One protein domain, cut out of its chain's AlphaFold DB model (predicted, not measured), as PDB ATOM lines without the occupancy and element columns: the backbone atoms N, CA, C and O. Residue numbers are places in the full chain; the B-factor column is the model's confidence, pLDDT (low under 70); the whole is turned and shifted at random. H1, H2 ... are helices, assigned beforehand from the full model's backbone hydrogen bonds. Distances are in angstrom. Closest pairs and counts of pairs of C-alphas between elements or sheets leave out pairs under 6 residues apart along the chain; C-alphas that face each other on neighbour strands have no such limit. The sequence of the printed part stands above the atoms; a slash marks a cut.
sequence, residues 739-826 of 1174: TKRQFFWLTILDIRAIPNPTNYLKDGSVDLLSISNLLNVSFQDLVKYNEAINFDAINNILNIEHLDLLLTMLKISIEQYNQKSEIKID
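This is residues 739 to 826 of the 1174 residues of the protein "DUF3883 domain-containing protein" of Bacteroidetes bacterium RIFCSPLOWO2_12_FULL_35_15 (UniProt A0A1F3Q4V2). Six short helices make a rounded body, with H1 nearest the middle, small H2 packed on its later part and H6 across it there on another side. The helical hairpin H4 and H5 is apart from H1, H4 only just, with its closest C-alpha 8.4 A from H1, and H3, near H1, crosses H4 steeply. The printed part has 88 residues with six named helices, H1 to H6 in order, and no named strand; its class is all helix. It is compact, with a radius of gyration of the C-alphas of 11.8 A and spans of 30 by 26 by 26 A.

Find C-alpha 740 at (21.275, 29.647, 28.599); from there H1, residues 740 to 751, runs 16.7 A. Next come H2, residues 757 to 760, 6.0 A, and H3, residues 768 to 775, 10.1 A. H4, residues 779 to 788, runs 14.3 A, and H5, residues 799 to 809, 15.1 A. H6, residues 814 to 820, runs 9.9 A to C-alpha 820 at (9.520, 26.360, 35.696).

Start at H1: its residues 746 to 750 touch H2, closest at the C-alphas of Leu 749 and Pro 757, 6.0 A. H3 and H4 touch at a steep tilt of 62 degrees, closest at C-alphas 772 and 779, 5.1 A. The hairpin H4 and H5 touches at C-alphas 785 and 802, the closest, 6.0 A, at a shallow tilt of 20 degrees, opposite ways. Residues 747 to 751 of H1 touch H6 about perpendicular, at 85 degrees, with C-alphas 747 and 820 closest at 6.2 A. Every O i to N i+4 pair is within hydrogen-bond range in H1, H3, H4 and H5; H6 has 2 of 3, and H2 is too short for one.

The C-alphas of Pro 755 and Ile 797, the two farthest apart, are 32.6 A apart. The printed part has no cut and no long link. Look for low confidence, pLDDT under 70, at residues 755, 763 to 764 and 822.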
ATOM      1  N   THR A 739      24.303  32.060  31.650       77.62
ATOM      2  CA  THR A 739      24.202  31.558  30.271       77.62
ATOM      3  C   THR A 739      22.936  30.709  30.105       77.62
ATOM      4  O   THR A 739      22.432  30.144  31.075       77.62
ATOM      5  N   LYS A 740      22.437  30.526  28.872       80.88
ATOM      6  CA  LYS A 740      21.275  29.647  28.599       80.88
ATOM      7  C   LYS A 740      21.467  28.224  29.140       80.88
ATOM      8  O   LYS A 740      20.525  27.605  29.629       80.88
ATOM      9  N   ARG A 741      22.709  27.729  29.121       86.81
ATOM     10  CA  ARG A 741      23.107  26.467  29.761       86.81
ATOM     11  C   ARG A 741      22.910  26.508  31.278       86.81
ATOM     12  O   ARG A 741      22.370  25.567  31.848       86.81
ATOM     13  N   GLN A 742      23.361  27.569  31.940       86.81
ATOM     14  CA  GLN A 742      23.212  27.719  33.388       86.81
ATOM     15  C   GLN A 742      21.743  27.870  33.794       86.81
ATOM     16  O   GLN A 742      21.341  27.241  34.765       86.81
ATOM     17  N   PHE A 743      20.934  28.600  33.019       84.38
ATOM     18  CA  PHE A 743      19.482  28.674  33.218       84.38
ATOM     19  C   PHE A 743      18.808  27.304  33.113       84.38
ATOM     20  O   PHE A 743      18.024  26.948  33.989       84.38
ATOM     21  N   PHE A 744      19.163  26.495  32.107       91.31
ATOM     22  CA  PHE A 744      18.643  25.130  31.983       91.31
ATOM     23  C   PHE A 744      18.898  24.309  33.256       91.31
ATOM     24  O   PHE A 744      17.982  23.704  33.814       91.31
ATOM     25  N   TRP A 745      20.134  24.323  33.763       90.88
ATOM     26  CA  TRP A 745      20.486  23.586  34.979       90.88
ATOM     27  C   TRP A 745      19.875  24.181  36.247       90.88
ATOM     28  O   TRP A 745      19.483  23.421  37.132       90.88
ATOM     29  N   LEU A 746      19.732  25.505  36.325       87.62
ATOM     30  CA  LEU A 746      19.023  26.177  37.411       87.62
ATOM     31  C   LEU A 746      17.575  25.678  37.496       87.62
ATOM     32  O   LEU A 746      17.138  25.265  38.569       87.62
ATOM     33  N   THR A 747      16.869  25.616  36.362       89.75
ATOM     34  CA  THR A 747      15.506  25.076  36.284       89.75
ATOM     35  C   THR A 747      15.449  23.618  36.751       89.75
ATOM     36  O   THR A 747      14.575  23.255  37.537       89.75
ATOM     37  N   ILE A 748      16.387  22.763  36.325       91.81
ATOM     38  CA  ILE A 748      16.435  21.356  36.764       91.81
ATOM     39  C   ILE A 748      16.607  21.247  38.286       91.81
ATOM     40  O   ILE A 748      15.922  20.450  38.934       91.81
ATOM     41  N   LEU A 749      17.507  22.044  38.865       89.19
ATOM     42  CA  LEU A 749      17.758  22.051  40.305       89.19
ATOM     43  C   LEU A 749      16.555  22.587  41.094       89.19
ATOM     44  O   LEU A 749      16.230  22.034  42.147       89.19
ATOM     45  N   ASP A 750      15.855  23.592  40.567       85.69
ATOM     46  CA  ASP A 750      14.644  24.140  41.180       85.69
ATOM     47  C   ASP A 750      13.443  23.174  41.107       85.69
ATOM     48  O   ASP A 750      12.676  23.028  42.063       85.69
ATOM     49  N   ILE A 751      13.285  22.417  40.017       89.50
ATOM     50  CA  ILE A 751      12.275  21.340  39.937       89.50
ATOM     51  C   ILE A 751      12.546  20.264  40.992       89.50
ATOM     52  O   ILE A 751      11.615  19.691  41.561       89.50
ATOM     53  N   ARG A 752      13.821  20.004  41.287       86.88
ATOM     54  CA  ARG A 752      14.253  19.049  42.313       86.88
ATOM     55  C   ARG A 752      14.349  19.656  43.716       86.88
ATOM     56  O   ARG A 752      14.764  18.949  44.631       86.88
ATOM     57  N   ALA A 753      13.923  20.911  43.887       86.44
ATOM     58  CA  ALA A 753      13.903  21.640  45.154       86.44
ATOM     59  C   ALA A 753      15.264  21.653  45.879       86.44
ATOM     60  O   ALA A 753      15.332  21.540  47.105       86.44
ATOM     61  N   ILE A 754      16.361  21.767  45.122       83.19
ATOM     62  CA  ILE A 754      17.709  21.859  45.684       83.19
ATOM     63  C   ILE A 754      17.917  23.270  46.261       83.19
ATOM     64  O   ILE A 754      17.789  24.248  45.525       83.19
ATOM     65  N   PRO A 755      18.250  23.413  47.556       69.00
ATOM     66  CA  PRO A 755      18.462  24.719  48.167       69.00
ATOM     67  C   PRO A 755      19.739  25.382  47.637       69.00
ATOM     68  O   PRO A 755      20.772  24.733  47.483       69.00
ATOM     69  N   ASN A 756      19.676  26.700  47.426       73.12
ATOM     70  CA  ASN A 756      20.772  27.525  46.900       73.12
ATOM     71  C   ASN A 756      21.370  26.996  45.573       73.12
ATOM     72  O   ASN A 756      22.586  26.789  45.489       73.12
ATOM     73  N   PRO A 757      20.552  26.783  44.522       74.31
ATOM     74  CA  PRO A 757      20.987  26.154  43.270       74.31
ATOM     75  C   PRO A 757      22.056  26.970  42.521       74.31
ATOM     76  O   PRO A 757      22.859  26.414  41.773       74.31
ATOM     77  N   THR A 758      22.130  28.277  42.778       75.38
ATOM     78  CA  THR A 758      23.142  29.186  42.224       75.38
ATOM     79  C   THR A 758      24.566  28.855  42.675       75.38
ATOM     80  O   THR A 758      25.512  29.154  41.953       75.38
ATOM     81  N   ASN A 759      24.753  28.161  43.805       78.06
ATOM     82  CA  ASN A 759      26.084  27.769  44.290       78.06
ATOM     83  C   ASN A 759      26.825  26.811  43.345       78.06
ATOM     84  O   ASN A 759      28.053  26.711  43.416       78.06
ATOM     85  N   TYR A 760      26.086  26.119  42.476       79.81
ATOM     86  CA  TYR A 760      26.606  25.150  41.512       79.81
ATOM     87  C   TYR A 760      26.865  25.767  40.128       79.81
ATOM     88  O   TYR A 760      27.228  25.056  39.190       79.81
ATOM     89  N   LEU A 761      26.686  27.086  39.992       80.38
ATOM     90  CA  LEU A 761      26.835  27.845  38.753       80.38
ATOM     91  C   LEU A 761      27.880  28.947  38.985       80.38
ATOM     92  O   LEU A 761      27.635  29.887  39.737       80.38
ATOM     93  N   LYS A 762      29.067  28.833  38.377       70.88
ATOM     94  CA  LYS A 762      30.170  29.800  38.570       70.88
ATOM     95  C   LYS A 762      30.889  30.099  37.266       70.88
ATOM     96  O   LYS A 762      31.125  29.185  36.480       70.88
ATOM     97  N   ASP A 763      31.232  31.368  37.049       68.00
ATOM     98  CA  ASP A 763      32.076  31.836  35.938       68.00
ATOM     99  C   ASP A 763      31.625  31.330  34.552       68.00
ATOM    100  O   ASP A 763      32.417  30.844  33.749       68.00
ATOM    101  N   GLY A 764      30.314  31.363  34.282       64.44
ATOM    102  CA  GLY A 764      29.728  30.852  33.031       64.44
ATOM    103  C   GLY A 764      29.686  29.318  32.895       64.44
ATOM    104  O   GLY A 764      29.184  28.805  31.896       64.44
ATOM    105  N   SER A 765      30.164  28.575  33.898       76.62
ATOM    106  CA  SER A 765      30.210  27.109  33.939       76.62
ATOM    107  C   SER A 765      29.190  26.497  34.914       76.62
ATOM    108  O   SER A 765      28.557  27.197  35.713       76.62
ATOM    109  N   VAL A 766      29.007  25.175  34.815       87.25
ATOM    110  CA  VAL A 766      28.083  24.371  35.630       87.25
ATOM    111  C   VAL A 766      28.884  23.263  36.318       87.25
ATOM    112  O   VAL A 766      29.575  22.501  35.641       87.25
ATOM    113  N   ASP A 767      28.784  23.143  37.645       89.50
ATOM    114  CA  ASP A 767      29.438  22.076  38.415       89.50
ATOM    115  C   ASP A 767      28.663  20.751  38.300       89.50
ATOM    116  O   ASP A 767      27.901  20.340  39.179       89.50
ATOM    117  N   LEU A 768      28.864  20.072  37.171       90.12
ATOM    118  CA  LEU A 768      28.192  18.817  36.840       90.12
ATOM    119  C   LEU A 768      28.524  17.676  37.814       90.12
ATOM    120  O   LEU A 768      27.703  16.775  37.984       90.12
ATOM    121  N   LEU A 769      29.691  17.696  38.472       88.12
ATOM    122  CA  LEU A 769      30.076  16.645  39.420       88.12
ATOM    123  C   LEU A 769      29.214  16.737  40.676       88.12
ATOM    124  O   LEU A 769      28.573  15.756  41.060       88.12
ATOM    125  N   SER A 770      29.126  17.929  41.266       87.31
ATOM    126  CA  SER A 770      28.257  18.173  42.418       87.31
ATOM    127  C   SER A 770      26.785  17.941  42.073       87.31
ATOM    128  O   SER A 770      26.076  17.282  42.834       87.31
ATOM    129  N   ILE A 771      26.337  18.394  40.897       90.75
ATOM    130  CA  ILE A 771      24.958  18.185  40.431       90.75
ATOM    131  C   ILE A 771      24.647  16.694  40.246       90.75
ATOM    132  O   ILE A 771      23.591  16.241  40.683       90.75
ATOM    133  N   SER A 772      25.555  15.905  39.663       90.88
ATOM    134  CA  SER A 772      25.335  14.464  39.470       90.88
ATOM    135  C   SER A 772      25.134  13.718  40.795       90.88
ATOM    136  O   SER A 772      24.218  12.900  40.912       90.88
ATOM    137  N   ASN A 773      25.908  14.080  41.825       87.31
ATOM    138  CA  ASN A 773      25.780  13.524  43.170       87.31
ATOM    139  C   ASN A 773      24.454  13.931  43.831       87.31
ATOM    140  O   ASN A 773      23.790  13.092  44.436       87.31
ATOM    141  N   LEU A 774      24.042  15.198  43.692       88.25
ATOM    142  CA  LEU A 774      22.787  15.711  44.261       88.25
ATOM    143  C   LEU A 774      21.551  15.079  43.622       88.25
ATOM    144  O   LEU A 774      20.576  14.775  44.307       88.25
ATOM    145  N   LEU A 775      21.590  14.883  42.306       88.19
ATOM    146  CA  LEU A 775      20.476  14.326  41.542       88.19
ATOM    147  C   LEU A 775      20.468  12.789  41.532       88.19
ATOM    148  O   LEU A 775      19.497  12.196  41.057       88.19
ATOM    149  N   ASN A 776      21.502  12.162  42.104       88.50
ATOM    150  CA  ASN A 776      21.723  10.717  42.154       88.50
ATOM    151  C   ASN A 776      21.684  10.072  40.758       88.50
ATOM    152  O   ASN A 776      20.925   9.135  40.497       88.50
ATOM    153  N   VAL A 777      22.489  10.620  39.847       90.69
ATOM    154  CA  VAL A 777      22.624  10.166  38.457       90.69
ATOM    155  C   VAL A 777      24.095  10.001  38.082       90.69
ATOM    156  O   VAL A 777      24.987  10.550  38.723       90.69
ATOM    157  N   SER A 778      24.356   9.230  37.031       91.81
ATOM    158  CA  SER A 778      25.707   8.991  36.519       91.81
ATOM    159  C   SER A 778      26.364  10.295  36.052       91.81
ATOM    160  O   SER A 778      25.859  10.964  35.150       91.81
ATOM    161  N   PHE A 779      27.513  10.644  36.640       90.69
ATOM    162  CA  PHE A 779      28.307  11.809  36.232       90.69
ATOM    163  C   PHE A 779      28.729  11.729  34.759       90.69
ATOM    164  O   PHE A 779      28.634  12.718  34.037       90.69
ATOM    165  N   GLN A 780      29.147  10.543  34.299       90.88
ATOM    166  CA  GLN A 780      29.571  10.335  32.911       90.88
ATOM    167  C   GLN A 780      28.426  10.584  31.923       90.88
ATOM    168  O   GLN A 780      28.630  11.244  30.906       90.88
ATOM    169  N   ASP A 781      27.218  10.115  32.241       88.12
ATOM    170  CA  ASP A 781      26.047  10.339  31.389       88.12
ATOM    171  C   ASP A 781      25.612  11.810  31.410       88.12
ATOM    172  O   ASP A 781      25.273  12.374  30.370       88.12
ATOM    173  N   LEU A 782      25.684  12.467  32.572       92.19
ATOM    174  CA  LEU A 782      25.332  13.878  32.722       92.19
ATOM    175  C   LEU A 782      26.267  14.798  31.915       92.19
ATOM    176  O   LEU A 782      25.790  15.711  31.241       92.19
ATOM    177  N   VAL A 783      27.579  14.528  31.931       91.38
ATOM    178  CA  VAL A 783      28.570  15.237  31.099       91.38
ATOM    179  C   VAL A 783      28.289  15.012  29.617       91.38
ATOM    180  O   VAL A 783      28.174  15.984  28.871       91.38
ATOM    181  N   LYS A 784      28.087  13.754  29.204       91.94
ATOM    182  CA  LYS A 784      27.783  13.393  27.813       91.94
ATOM    183  C   LYS A 784      26.587  14.179  27.264       91.94
ATOM    184  O   LYS A 784      26.681  14.745  26.178       91.94
ATOM    185  N   TYR A 785      25.467  14.224  27.989       91.88
ATOM    186  CA  TYR A 785      24.276  14.943  27.517       91.88
ATOM    187  C   TYR A 785      24.436  16.463  27.590       91.88
ATOM    188  O   TYR A 785      23.977  17.160  26.688       91.88
ATOM    189  N   ASN A 786      25.117  16.985  28.614       90.62
ATOM    190  CA  ASN A 786      25.406  18.414  28.706       90.62
ATOM    191  C   ASN A 786      26.271  18.912  27.535       90.62
ATOM    192  O   ASN A 786      26.101  20.038  27.086       90.62
ATOM    193  N   GLU A 787      27.207  18.108  27.038       90.19
ATOM    194  CA  GLU A 787      28.022  18.493  25.880       90.19
ATOM    195  C   GLU A 787      27.279  18.326  24.549       90.19
ATOM    196  O   GLU A 787      27.490  19.115  23.631       90.19
ATOM    197  N   ALA A 788      26.388  17.335  24.448       90.25
ATOM    198  CA  ALA A 788      25.646  17.050  23.221       90.25
ATOM    199  C   ALA A 788      24.500  18.042  22.939       90.25
ATOM    200  O   ALA A 788      24.138  18.247  21.782       90.25
ATOM    201  N   ILE A 789      23.914  18.654  23.974       91.69
ATOM    202  CA  ILE A 789      22.783  19.581  23.822       91.69
ATOM    203  C   ILE A 789      23.279  20.987  23.469       91.69
ATOM    204  O   ILE A 789      24.037  21.616  24.212       91.69
ATOM    205  N   ASN A 790      22.762  21.539  22.372       89.12
ATOM    206  CA  ASN A 790      22.949  22.948  22.046       89.12
ATOM    207  C   ASN A 790      21.949  23.819  22.827       89.12
ATOM    208  O   ASN A 790      20.809  24.003  22.398       89.12
ATOM    209  N   PHE A 791      22.382  24.372  23.961       86.38
ATOM    210  CA  PHE A 791      21.546  25.223  24.817       86.38
ATOM    211  C   PHE A 791      21.215  26.590  24.210       86.38
ATOM    212  O   PHE A 791      20.192  27.177  24.564       86.38
ATOM    213  N   ASP A 792      22.033  27.102  23.287       79.75
ATOM    214  CA  ASP A 792      21.762  28.388  22.640       79.75
ATOM    215  C   ASP A 792      20.583  28.308  21.668       79.75
ATOM    216  O   ASP A 792      19.843  29.287  21.505       79.75
ATOM    217  N   ALA A 793      20.358  27.114  21.115       82.06
ATOM    218  CA  ALA A 793      19.243  26.759  20.252       82.06
ATOM    219  C   ALA A 793      18.524  25.507  20.780       82.06
ATOM    220  O   ALA A 793      18.485  24.476  20.111       82.06
ATOM    221  N   ILE A 794      17.945  25.582  21.988       84.75
ATOM    222  CA  ILE A 794      17.415  24.389  22.671       84.75
ATOM    223  C   ILE A 794      16.317  23.649  21.888       84.75
ATOM    224  O   ILE A 794      16.256  22.424  21.945       84.75
ATOM    225  N   ASN A 795      15.537  24.371  21.078       85.00
ATOM    226  CA  ASN A 795      14.499  23.830  20.191       85.00
ATOM    227  C   ASN A 795      15.035  23.350  18.825       85.00
ATOM    228  O   ASN A 795      14.267  23.176  17.880       85.00
ATOM    229  N   ASN A 796      16.347  23.139  18.691       82.88
ATOM    230  CA  ASN A 796      16.925  22.465  17.533       82.88
ATOM    231  C   ASN A 796      16.546  20.976  17.547       82.88
ATOM    232  O   ASN A 796      16.660  20.308  18.572       82.88
ATOM    233  N   ILE A 797      16.128  20.449  16.398       81.19
ATOM    234  CA  ILE A 797      15.708  19.052  16.220       81.19
ATOM    235  C   ILE A 797      16.768  18.033  16.658       81.19
ATOM    236  O   ILE A 797      16.420  16.979  17.183       81.19
ATOM    237  N   LEU A 798      18.055  18.365  16.523       84.19
ATOM    238  CA  LEU A 798      19.158  17.499  16.948       84.19
ATOM    239  C   LEU A 798      19.194  17.308  18.473       84.19
ATOM    240  O   LEU A 798      19.724  16.315  18.960       84.19
ATOM    241  N   ASN A 799      18.588  18.223  19.236       89.44
ATOM    242  CA  ASN A 799      18.522  18.112  20.688       89.44
ATOM    243  C   ASN A 799      17.432  17.144  21.167       89.44
ATOM    244  O   ASN A 799      17.470  16.771  22.336       89.44
ATOM    245  N   ILE A 800      16.465  16.742  20.330       87.75
ATOM    246  CA  ILE A 800      15.281  15.977  20.769       87.75
ATOM    247  C   ILE A 800      15.683  14.689  21.497       87.75
ATOM    248  O   ILE A 800      15.209  14.432  22.602       87.75
ATOM    249  N   GLU A 801      16.573  13.887  20.905       87.50
ATOM    250  CA  GLU A 801      16.994  12.612  21.493       87.50
ATOM    251  C   GLU A 801      17.774  12.819  22.798       87.50
ATOM    252  O   GLU A 801      17.531  12.133  23.790       87.50
ATOM    253  N   HIS A 802      18.677  13.801  22.822       90.56
ATOM    254  CA  HIS A 802      19.490  14.100  23.996       90.56
ATOM    255  C   HIS A 802      18.663  14.682  25.151       90.56
ATOM    256  O   HIS A 802      18.872  14.290  26.298       90.56
ATOM    257  N   LEU A 803      17.700  15.560  24.862       91.44
ATOM    258  CA  LEU A 803      16.775  16.118  25.850       91.44
ATOM    259  C   LEU A 803      15.847  15.043  26.418       91.44
ATOM    260  O   LEU A 803      15.651  14.999  27.627       91.44
ATOM    261  N   ASP A 804      15.318  14.155  25.575       88.31
ATOM    262  CA  ASP A 804      14.460  13.048  26.008       88.31
ATOM    263  C   ASP A 804      15.199  12.094  26.958       88.31
ATOM    264  O   ASP A 804      14.710  11.792  28.048       88.31
ATOM    265  N   LEU A 805      16.418  11.681  26.594       89.81
ATOM    266  CA  LEU A 805      17.252  10.820  27.435       89.81
ATOM    267  C   LEU A 805      17.644  11.508  28.749       89.81
ATOM    268  O   LEU A 805      17.554  10.890  29.813       89.81
ATOM    269  N   LEU A 806      18.036  12.786  28.695       92.00
ATOM    270  CA  LEU A 806      18.411  13.561  29.875       92.00
ATOM    271  C   LEU A 806      17.225  13.744  30.826       92.00
ATOM    272  O   LEU A 806      17.334  13.418  32.006       92.00
ATOM    273  N   LEU A 807      16.078  14.219  30.338       90.69
ATOM    274  CA  LEU A 807      14.895  14.447  31.169       90.69
ATOM    275  C   LEU A 807      14.315  13.140  31.720       90.69
ATOM    276  O   LEU A 807      13.910  13.098  32.883       90.69
ATOM    277  N   THR A 808      14.365  12.048  30.950       89.44
ATOM    278  CA  THR A 808      13.976  10.710  31.421       89.44
ATOM    279  C   THR A 808      14.901  10.217  32.532       89.44
ATOM    280  O   THR A 808      14.422   9.774  33.579       89.44
ATOM    281  N   MET A 809      16.223  10.347  32.360       89.56
ATOM    282  CA  MET A 809      17.207  10.028  33.404       89.56
ATOM    283  C   MET A 809      16.958  10.862  34.667       89.56
ATOM    284  O   MET A 809      17.000  10.348  35.787       89.56
ATOM    285  N   LEU A 810      16.635  12.142  34.482       90.69
ATOM    286  CA  LEU A 810      16.300  13.073  35.549       90.69
ATOM    287  C   LEU A 810      14.863  12.926  36.059       90.69
ATOM    288  O   LEU A 810      14.509  13.632  36.999       90.69
ATOM    289  N   LYS A 811      14.040  12.021  35.521       90.62
ATOM    290  CA  LYS A 811      12.630  11.827  35.909       90.62
ATOM    291  C   LYS A 811      11.826  13.140  35.955       90.62
ATOM    292  O   LYS A 811      11.051  13.347  36.886       90.62
ATOM    293  N   ILE A 812      12.050  14.029  34.989       90.44
ATOM    294  CA  ILE A 812      11.363  15.323  34.849       90.44
ATOM    295  C   ILE A 812      10.546  15.287  33.557       90.44
ATOM    296  O   ILE A 812      11.081  14.950  32.505       90.44
ATOM    297  N   SER A 813       9.257  15.627  33.620       88.38
ATOM    298  CA  SER A 813       8.440  15.787  32.410       88.38
ATOM    299  C   SER A 813       8.690  17.146  31.748       88.38
ATOM    300  O   SER A 813       9.123  18.102  32.395       88.38
ATOM    301  N   ILE A 814       8.375  17.265  30.458       88.31
ATOM    302  CA  ILE A 814       8.456  18.548  29.742       88.31
ATOM    303  C   ILE A 814       7.528  19.576  30.358       88.31
ATOM    304  O   ILE A 814       7.893  20.738  30.441       88.31
ATOM    305  N   GLU A 815       6.328  19.178  30.772       86.81
ATOM    306  CA  GLU A 815       5.385  20.085  31.414       86.81
ATOM    307  C   GLU A 815       5.965  20.613  32.721       86.81
ATOM    308  O   GLU A 815       5.905  21.816  32.955       86.81
ATOM    309  N   GLN A 816       6.584  19.747  33.529       88.69
ATOM    310  CA  GLN A 816       7.265  20.160  34.758       88.69
ATOM    311  C   GLN A 816       8.423  21.117  34.466       88.69
ATOM    312  O   GLN A 816       8.586  22.108  35.171       88.69
ATOM    313  N   TYR A 817       9.194  20.851  33.407       90.94
ATOM    314  CA  TYR A 817      10.266  21.738  32.968       90.94
ATOM    315  C   TYR A 817       9.732  23.090  32.478       90.94
ATOM    316  O   TYR A 817      10.085  24.131  33.017       90.94
ATOM    317  N   ASN A 818       8.817  23.087  31.510       88.31
ATOM    318  CA  ASN A 818       8.248  24.282  30.887       88.31
ATOM    319  C   ASN A 818       7.361  25.113  31.829       88.31
ATOM    320  O   ASN A 818       7.093  26.274  31.520       88.31
ATOM    321  N   GLN A 819       6.876  24.546  32.940       85.31
ATOM    322  CA  GLN A 819       6.213  25.295  34.016       85.31
ATOM    323  C   GLN A 819       7.189  26.156  34.822       85.31
ATOM    324  O   GLN A 819       6.769  27.156  35.390       85.31
ATOM    325  N   LYS A 820       8.463  25.755  34.877       81.69
ATOM    326  CA  LYS A 820       9.520  26.360  35.696       81.69
ATOM    327  C   LYS A 820      10.654  26.990  34.873       81.69
ATOM    328  O   LYS A 820      11.666  27.401  35.433       81.69
ATOM    329  N   SER A 821      10.539  26.984  33.545       80.81
ATOM    330  CA  SER A 821      11.573  27.473  32.633       80.81
ATOM    331  C   SER A 821      11.063  28.626  31.787       80.81
ATOM    332  O   SER A 821      10.022  28.510  31.135       80.81
ATOM    333  N   GLU A 822      11.862  29.687  31.701       69.94
ATOM    334  CA  GLU A 822      11.661  30.781  30.749       69.94
ATOM    335  C   GLU A 822      11.880  30.329  29.292       69.94
ATOM    336  O   GLU A 822      11.156  30.742  28.383       69.94
ATOM    337  N   ILE A 823      12.848  29.431  29.055       77.62
ATOM    338  CA  ILE A 823      13.159  28.897  27.722       77.62
ATOM    339  C   ILE A 823      12.422  27.573  27.537       77.62
ATOM    340  O   ILE A 823      12.929  26.492  27.845       77.62
ATOM    341  N   LYS A 824      11.205  27.669  27.004       84.62
ATOM    342  CA  LYS A 824      10.347  26.503  26.791       84.62
ATOM    343  C   LYS A 824      10.880  25.596  25.687       84.62
ATOM    344  O   LYS A 824      11.200  26.046  24.583       84.62
ATOM    345  N   ILE A 825      10.888  24.305  25.991       88.06
ATOM    346  CA  ILE A 825      11.134  23.234  25.034       88.06
ATOM    347  C   ILE A 825       9.829  22.986  24.271       88.06
ATOM    348  O   ILE A 825       8.847  22.516  24.853       88.06
ATOM    349  N   ASP A 826       9.799  23.335  22.985       84.81
ATOM    350  CA  ASP A 826       8.615  23.221  22.132       84.81
ATOM    351  C   ASP A 826       8.979  22.883  20.679       84.81
ATOM    352  O   ASP A 826       9.519  23.702  19.936       84.81
TER     353      ASP A 826